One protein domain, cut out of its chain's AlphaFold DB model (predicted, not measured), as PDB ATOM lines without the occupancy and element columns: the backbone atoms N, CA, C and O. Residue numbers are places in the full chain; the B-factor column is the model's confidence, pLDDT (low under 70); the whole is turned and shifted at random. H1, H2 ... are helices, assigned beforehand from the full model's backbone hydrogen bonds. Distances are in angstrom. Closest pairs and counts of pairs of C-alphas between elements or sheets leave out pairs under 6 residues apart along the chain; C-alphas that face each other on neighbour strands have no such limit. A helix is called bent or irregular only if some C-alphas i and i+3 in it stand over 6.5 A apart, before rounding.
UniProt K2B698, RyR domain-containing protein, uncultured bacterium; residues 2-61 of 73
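AT A GLANCE: This is residues 2 to 61 of the 73 residues of the protein "RyR domain-containing protein" of uncultured bacterium (UniProt K2B698). A long arm, residues 47 to 61, of which 47 to 59 belong to the helix H2, sticks out from a small body that holds a shorter helix, H1, the long looped stretch of residues 13 to 39, which links the two helices, and residues 40 to 46 of H2. The two helices have no contact with each other. The printed part has 60 residues with two named helices, H1 then H2, and no named strand; the class is all helix. It is loose, with a radius of gyration of the C-alphas of 14.2 A, and elongated, spanning 40 by 23 by 19 A.

HOW THE PARTS SIT: H2, residues 40 to 59, has a kink of 29 degrees near residue 53 and is only just irregular: C-alphas 51 and 54 are 6.8 A apart. H1, residues 2 to 12, is apart from H2, with no C-alpha of the one within 8 A of the other. In H1 every O i to N i+4 pair is within hydrogen-bond range; in H2, 14 of 16 are.

IN THESE COORDINATES: H2 is 29.0 A long, from C-alpha 40 at (28.190, 156.599, 304.092) to C-alpha 59 at (8.075, 157.946, 283.303). H1 is 15.4 A long and begins at C-alpha 2 (20.361, 171.191, 300.362).

THE WHOLE: The C-alphas farthest apart, of Phe 20 and Gly 61, are 41.4 A apart. The link from H1 to H2, 27 residues, is long. The printed part has no cut, and no printed residue is under 70 in pLDDT.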
ATOM      1  N   GLU A   2      21.677 171.597 299.822       81.69
ATOM      2  CA  GLU A   2      20.361 171.191 300.362       81.69
ATOM      3  C   GLU A   2      20.416 170.584 301.770       81.69
ATOM      4  O   GLU A   2      19.666 171.017 302.638       81.69
ATOM      5  N   HIS A   3      21.352 169.663 302.046       85.69
ATOM      6  CA  HIS A   3      21.504 169.103 303.401       85.69
ATOM      7  C   HIS A   3      21.838 170.180 304.438       85.69
ATOM      8  O   HIS A   3      21.239 170.224 305.502       85.69
ATOM      9  N   SER A   4      22.751 171.098 304.110       87.12
ATOM     10  CA  SER A   4      23.114 172.215 304.991       87.12
ATOM     11  C   SER A   4      21.922 173.122 305.290       87.12
ATOM     12  O   SER A   4      21.730 173.515 306.435       87.12
ATOM     13  N   ARG A   5      21.093 173.412 304.279       89.94
ATOM     14  CA  ARG A   5      19.858 174.179 304.454       89.94
ATOM     15  C   ARG A   5      18.868 173.436 305.357       89.94
ATOM     16  O   ARG A   5      18.345 174.039 306.282       89.94
ATOM     17  N   TRP A   6      18.660 172.137 305.136       90.62
ATOM     18  CA  TRP A   6      17.796 171.319 305.993       90.62
ATOM     19  C   TRP A   6      18.285 171.299 307.447       90.62
ATOM     20  O   TRP A   6      17.480 171.460 308.359       90.62
ATOM     21  N   VAL A   7      19.595 171.151 307.681       91.50
ATOM     22  CA  VAL A   7      20.171 171.210 309.035       91.50
ATOM     23  C   VAL A   7      19.879 172.564 309.680       91.50
ATOM     24  O   VAL A   7      19.402 172.597 310.811       91.50
ATOM     25  N   GLN A   8      20.105 173.662 308.955       92.12
ATOM     26  CA  GLN A   8      19.858 175.015 309.450       92.12
ATOM     27  C   GLN A   8      18.386 175.220 309.841       92.12
ATOM     28  O   GLN A   8      18.102 175.583 310.979       92.12
ATOM     29  N   GLU A   9      17.449 174.887 308.949       93.44
ATOM     30  CA  GLU A   9      16.005 174.998 309.206       93.44
ATOM     31  C   GLU A   9      15.573 174.168 310.429       93.44
ATOM     32  O   GLU A   9      14.701 174.569 311.206       93.44
ATOM     33  N   ARG A  10      16.183 172.993 310.631       94.12
ATOM     34  CA  ARG A  10      15.900 172.125 311.781       94.12
ATOM     35  C   ARG A  10      16.457 172.699 313.077       94.12
ATOM     36  O   ARG A  10      15.736 172.697 314.072       94.12
ATOM     37  N   ILE A  11      17.682 173.219 313.069       92.00
ATOM     38  CA  ILE A  11      18.270 173.891 314.236       92.00
ATOM     39  C   ILE A  11      17.404 175.092 314.638       92.00
ATOM     40  O   ILE A  11      17.018 175.199 315.800       92.00
ATOM     41  N   GLU A  12      17.007 175.929 313.679       94.19
ATOM     42  CA  GLU A  12      16.119 177.080 313.905       94.19
ATOM     43  C   GLU A  12      14.742 176.662 314.446       94.19
ATOM     44  O   GLU A  12      14.163 177.336 315.295       94.19
ATOM     45  N   SER A  13      14.240 175.499 314.026       94.06
ATOM     46  CA  SER A  13      12.977 174.921 314.508       94.06
ATOM     47  C   SER A  13      13.085 174.218 315.877       94.06
ATOM     48  O   SER A  13      12.116 173.587 316.330       94.06
ATOM     49  N   GLY A  14      14.251 174.291 316.528       94.50
ATOM     50  CA  GLY A  14      14.518 173.743 317.859       94.50
ATOM     51  C   GLY A  14      14.869 172.255 317.883       94.50
ATOM     52  O   GLY A  14      14.672 171.607 318.912       94.50
ATOM     53  N   TRP A  15      15.337 171.689 316.768       96.62
ATOM     54  CA  TRP A  15      15.760 170.292 316.735       96.62
ATOM     55  C   TRP A  15      17.128 170.086 317.386       96.62
ATOM     56  O   TRP A  15      18.008 170.942 317.312       96.62
ATOM     57  N   LYS A  16      17.318 168.911 317.989       93.06
ATOM     58  CA  LYS A  16      18.554 168.518 318.669       93.06
ATOM     59  C   LYS A  16      19.214 167.333 317.978       93.06
ATOM     60  O   LYS A  16      18.554 166.391 317.539       93.06
ATOM     61  N   TYR A  17      20.537 167.370 317.907       92.94
ATOM     62  CA  TYR A  17      21.326 166.233 317.455       92.94
ATOM     63  C   TYR A  17      21.373 165.134 318.531       92.94
ATOM     64  O   TYR A  17      21.518 165.429 319.715       92.94
ATOM     65  N   SER A  18      21.298 163.872 318.105       90.56
ATOM     66  CA  SER A  18      21.626 162.695 318.919       90.56
ATOM     67  C   SER A  18      22.311 161.652 318.047       90.56
ATOM     68  O   SER A  18      21.821 161.345 316.967       90.56
ATOM     69  N   ALA A  19      23.416 161.069 318.506       84.94
ATOM     70  CA  ALA A  19      24.112 160.026 317.750       84.94
ATOM     71  C   ALA A  19      23.309 158.714 317.646       84.94
ATOM     72  O   ALA A  19      23.587 157.891 316.777       84.94
ATOM     73  N   PHE A  20      22.322 158.518 318.524       85.94
ATOM     74  CA  PHE A  20      21.692 157.215 318.742       85.94
ATOM     75  C   PHE A  20      20.251 157.144 318.247       85.94
ATOM     76  O   PHE A  20      19.797 156.072 317.852       85.94
ATOM     77  N   GLU A  21      19.530 158.267 318.239       88.00
ATOM     78  CA  GLU A  21      18.091 158.263 317.979       88.00
ATOM     79  C   GLU A  21      17.643 159.366 317.015       88.00
ATOM     80  O   GLU A  21      18.250 160.432 316.881       88.00
ATOM     81  N   THR A  22      16.530 159.082 316.347       90.75
ATOM     82  CA  THR A  22      15.720 160.071 315.644       90.75
ATOM     83  C   THR A  22      14.307 159.952 316.197       90.75
ATOM     84  O   THR A  22      13.663 158.922 316.015       90.75
ATOM     85  N   ASP A  23      13.828 161.007 316.847       91.44
ATOM     86  CA  ASP A  23      12.510 161.084 317.473       91.44
ATOM     87  C   ASP A  23      11.850 162.389 317.015       91.44
ATOM     88  O   ASP A  23      12.334 163.487 317.294       91.44
ATOM     89  N   ARG A  24      10.761 162.279 316.252       91.31
ATOM     90  CA  ARG A  24      10.093 163.452 315.678       91.31
ATOM     91  C   ARG A  24       9.321 164.247 316.723       91.31
ATOM     92  O   ARG A  24       9.299 165.472 316.618       91.31
ATOM     93  N   ASP A  25       8.757 163.577 317.722       93.50
ATOM     94  CA  ASP A  25       7.952 164.208 318.768       93.50
ATOM     95  C   ASP A  25       8.849 165.008 319.715       93.50
ATOM     96  O   ASP A  25       8.531 166.137 320.089       93.50
ATOM     97  N   LYS A  26      10.039 164.474 320.014       92.69
ATOM     98  CA  LYS A  26      11.071 165.174 320.796       92.69
ATOM     99  C   LYS A  26      11.947 166.120 319.971       92.69
ATOM    100  O   LYS A  26      12.841 166.757 320.531       92.69
ATOM    101  N   LYS A  27      11.720 166.219 318.655       93.81
ATOM    102  CA  LYS A  27      12.555 166.970 317.701       93.81
ATOM    103  C   LYS A  27      14.043 166.589 317.773       93.81
ATOM    104  O   LYS A  27      14.918 167.450 317.751       93.81
ATOM    105  N   ILE A  28      14.356 165.301 317.848       94.00
ATOM    106  CA  ILE A  28      15.723 164.771 317.869       94.00
ATOM    107  C   ILE A  28      16.032 164.099 316.530       94.00
ATOM    108  O   ILE A  28      15.203 163.359 316.002       94.00
ATOM    109  N   HIS A  29      17.216 164.333 315.959       91.50
ATOM    110  CA  HIS A  29      17.618 163.646 314.730       91.50
ATOM    111  C   HIS A  29      19.135 163.445 314.610       91.50
ATOM    112  O   HIS A  29      19.919 164.393 314.676       91.50
ATOM    113  N   ARG A  30      19.544 162.209 314.290       91.44
ATOM    114  CA  ARG A  30      20.954 161.816 314.084       91.44
ATOM    115  C   ARG A  30      21.694 162.427 312.900       91.44
ATOM    116  O   ARG A  30      22.912 162.339 312.829       91.44
ATOM    117  N   SER A  31      20.978 163.034 311.963       90.62
ATOM    118  CA  SER A  31      21.554 163.545 310.715       90.62
ATOM    119  C   SER A  31      21.780 165.054 310.772       90.62
ATOM    120  O   SER A  31      22.160 165.647 309.765       90.62
ATOM    121  N   LEU A  32      21.579 165.676 311.943       90.56
ATOM    122  CA  LEU A  32      21.878 167.088 312.218       90.56
ATOM    123  C   LEU A  32      23.379 167.319 312.416       90.56
ATOM    124  O   LEU A  32      23.827 167.904 313.397       90.56
ATOM    125  N   VAL A  33      24.152 166.819 311.463       89.56
ATOM    126  CA  VAL A  33      25.595 166.982 311.355       89.56
ATOM    127  C   VAL A  33      25.927 167.487 309.960       89.56
ATOM    128  O   VAL A  33      25.117 167.416 309.030       89.56
ATOM    129  N   GLU A  34      27.147 167.991 309.804       86.81
ATOM    130  CA  GLU A  34      27.677 168.359 308.497       86.81
ATOM    131  C   GLU A  34      27.625 167.171 307.535       86.81
ATOM    132  O   GLU A  34      27.849 166.026 307.924       86.81
ATOM    133  N   TRP A  35      27.390 167.452 306.251       83.38
ATOM    134  CA  TRP A  35      27.305 166.414 305.222       83.38
ATOM    135  C   TRP A  35      28.524 165.482 305.219       83.38
ATOM    136  O   TRP A  35      28.375 164.278 305.050       83.38
ATOM    137  N   SER A  36      29.729 166.017 305.440       85.06
ATOM    138  CA  SER A  36      30.972 165.240 305.531       85.06
ATOM    139  C   SER A  36      30.939 164.187 306.643       85.06
ATOM    140  O   SER A  36      31.486 163.103 306.446       85.06
ATOM    141  N   LYS A  37      30.259 164.482 307.755       85.31
ATOM    142  CA  LYS A  37      30.158 163.660 308.969       85.31
ATOM    143  C   LYS A  37      28.981 162.682 308.958       85.31
ATOM    144  O   LYS A  37      28.827 161.928 309.910       85.31
ATOM    145  N   LEU A  38      28.145 162.697 307.919       85.31
ATOM    146  CA  LEU A  38      27.125 161.667 307.749       85.31
ATOM    147  C   LEU A  38      27.777 160.317 307.458       85.31
ATOM    148  O   LEU A  38      28.743 160.235 306.695       85.31
ATOM    149  N   ASP A  39      27.164 159.265 307.988       85.25
ATOM    150  CA  ASP A  39      27.506 157.895 307.632       85.25
ATOM    151  C   ASP A  39      27.348 157.683 306.122       85.25
ATOM    152  O   ASP A  39      26.403 158.174 305.491       85.25
ATOM    153  N   GLU A  40      28.244 156.895 305.529       83.94
ATOM    154  CA  GLU A  40      28.190 156.599 304.092       83.94
ATOM    155  C   GLU A  40      26.880 155.913 303.681       83.94
ATOM    156  O   GLU A  40      26.403 156.118 302.569       83.94
ATOM    157  N   SER A  41      26.236 155.171 304.587       84.44
ATOM    158  CA  SER A  41      24.924 154.565 304.336       84.44
ATOM    159  C   SER A  41      23.820 155.612 304.129       84.44
ATOM    160  O   SER A  41      22.990 155.467 303.231       84.44
ATOM    161  N   GLU A  42      23.826 156.703 304.899       82.19
ATOM    162  CA  GLU A  42      22.877 157.814 304.751       82.19
ATOM    163  C   GLU A  42      23.164 158.632 303.484       82.19
ATOM    164  O   GLU A  42      22.240 159.029 302.759       82.19
ATOM    165  N   LYS A  43      24.446 158.827 303.154       84.88
ATOM    166  CA  LYS A  43      24.849 159.441 301.881       84.88
ATOM    167  C   LYS A  43      24.419 158.586 300.690       84.88
ATOM    168  O   LYS A  43      23.926 159.133 299.704       84.88
ATOM    169  N   GLU A  44      24.554 157.262 300.768       87.56
ATOM    170  CA  GLU A  44      24.185 156.375 299.663       87.56
ATOM    171  C   GLU A  44      22.671 156.298 299.460       87.56
ATOM    172  O   GLU A  44      22.228 156.253 298.314       87.56
ATOM    173  N   LYS A  45      21.857 156.390 300.521       83.69
ATOM    174  CA  LYS A  45      20.397 156.560 300.380       83.69
ATOM    175  C   LYS A  45      20.066 157.806 299.557       83.69
ATOM    176  O   LYS A  45      19.322 157.719 298.582       83.69
ATOM    177  N   ASN A  46      20.680 158.944 299.889       83.31
ATOM    178  CA  ASN A  46      20.504 160.191 299.139       83.31
ATOM    179  C   ASN A  46      20.965 160.049 297.678       83.31
ATOM    180  O   ASN A  46      20.235 160.409 296.753       83.31
ATOM    181  N   ARG A  47      22.146 159.463 297.444       87.69
ATOM    182  CA  ARG A  47      22.657 159.204 296.085       87.69
ATOM    183  C   ARG A  47      21.744 158.275 295.296       87.69
ATOM    184  O   ARG A  47      21.535 158.509 294.112       87.69
ATOM    185  N   THR A  48      21.201 157.241 295.930       88.25
ATOM    186  CA  THR A  48      20.291 156.278 295.298       88.25
ATOM    187  C   THR A  48      19.023 156.969 294.819       88.25
ATOM    188  O   THR A  48      18.640 156.796 293.663       88.25
ATOM    189  N   VAL A  49      18.424 157.822 295.657       85.94
ATOM    190  CA  VAL A  49      17.265 158.637 295.266       85.94
ATOM    191  C   VAL A  49      17.611 159.518 294.067       85.94
ATOM    192  O   VAL A  49      16.905 159.475 293.062       85.94
ATOM    193  N   ILE A  50      18.737 160.238 294.106       87.31
ATOM    194  CA  ILE A  50      19.166 161.104 292.995       87.31
ATOM    195  C   ILE A  50      19.393 160.300 291.706       87.31
ATOM    196  O   ILE A  50      18.947 160.713 290.639       87.31
ATOM    197  N   LYS A  51      20.023 159.122 291.790       88.75
ATOM    198  CA  LYS A  51      20.215 158.205 290.651       88.75
ATOM    199  C   LYS A  51      18.883 157.698 290.079       88.75
ATOM    200  O   LYS A  51      18.819 157.358 288.898       88.75
ATOM    201  N   MET A  52      17.825 157.631 290.888       89.56
ATOM    202  CA  MET A  52      16.488 157.219 290.453       89.56
ATOM    203  C   MET A  52      15.669 158.349 289.821       89.56
ATOM    204  O   MET A  52      14.813 158.055 288.984       89.56
ATOM    205  N   LEU A  53      15.931 159.613 290.167       89.56
ATOM    206  CA  LEU A  53      15.172 160.763 289.661       89.56
ATOM    207  C   LEU A  53      15.056 160.806 288.128       89.56
ATOM    208  O   LEU A  53      13.932 160.967 287.655       89.56
ATOM    209  N   PRO A  54      16.122 160.587 287.326       90.12
ATOM    210  CA  PRO A  54      15.996 160.585 285.870       90.12
ATOM    211  C   PRO A  54      14.984 159.552 285.364       90.12
ATOM    212  O   PRO A  54      14.206 159.838 284.459       90.12
ATOM    213  N   LYS A  55      14.957 158.359 285.975       90.00
ATOM    214  CA  LYS A  55      14.021 157.290 285.600       90.00
ATOM    215  C   LYS A  55      12.583 157.650 285.962       90.00
ATOM    216  O   LYS A  55      11.675 157.344 285.197       90.00
ATOM    217  N   LEU A  56      12.373 158.273 287.121       90.25
ATOM    218  CA  LEU A  56      11.048 158.719 287.544       90.25
ATOM    219  C   LEU A  56      10.531 159.841 286.639       90.25
ATOM    220  O   LEU A  56       9.410 159.752 286.155       90.25
ATOM    221  N   LEU A  57      11.363 160.848 286.365       91.88
ATOM    222  CA  LEU A  57      11.019 161.965 285.485       91.88
ATOM    223  C   LEU A  57      10.694 161.484 284.066       91.88
ATOM    224  O   LEU A  57       9.672 161.882 283.515       91.88
ATOM    225  N   ALA A  58      11.475 160.546 283.522       92.06
ATOM    226  CA  ALA A  58      11.196 159.965 282.210       92.06
ATOM    227  C   ALA A  58       9.823 159.270 282.152       92.06
ATOM    228  O   ALA A  58       9.118 159.392 281.153       92.06
ATOM    229  N   LYS A  59       9.400 158.590 283.231       92.50
ATOM    230  CA  LYS A  59       8.075 157.946 283.303       92.50
ATOM    231  C   LYS A  59       6.910 158.934 283.248       92.50
ATOM    232  O   LYS A  59       5.829 158.544 282.828       92.50
ATOM    233  N   ILE A  60       7.120 160.177 283.677       94.94
ATOM    234  CA  ILE A  60       6.100 161.234 283.658       94.94
ATOM    235  C   ILE A  60       6.317 162.244 282.519       94.94
ATOM    236  O   ILE A  60       5.730 163.321 282.538       94.94
ATOM    237  N   GLY A  61       7.145 161.904 281.523       93.00
ATOM    238  CA  GLY A  61       7.349 162.713 280.317       93.00
ATOM    239  C   GLY A  61       8.337 163.876 280.465       93.00
ATOM    240  O   GLY A  61       8.389 164.738 279.592       93.00
TER     241      GLY A  61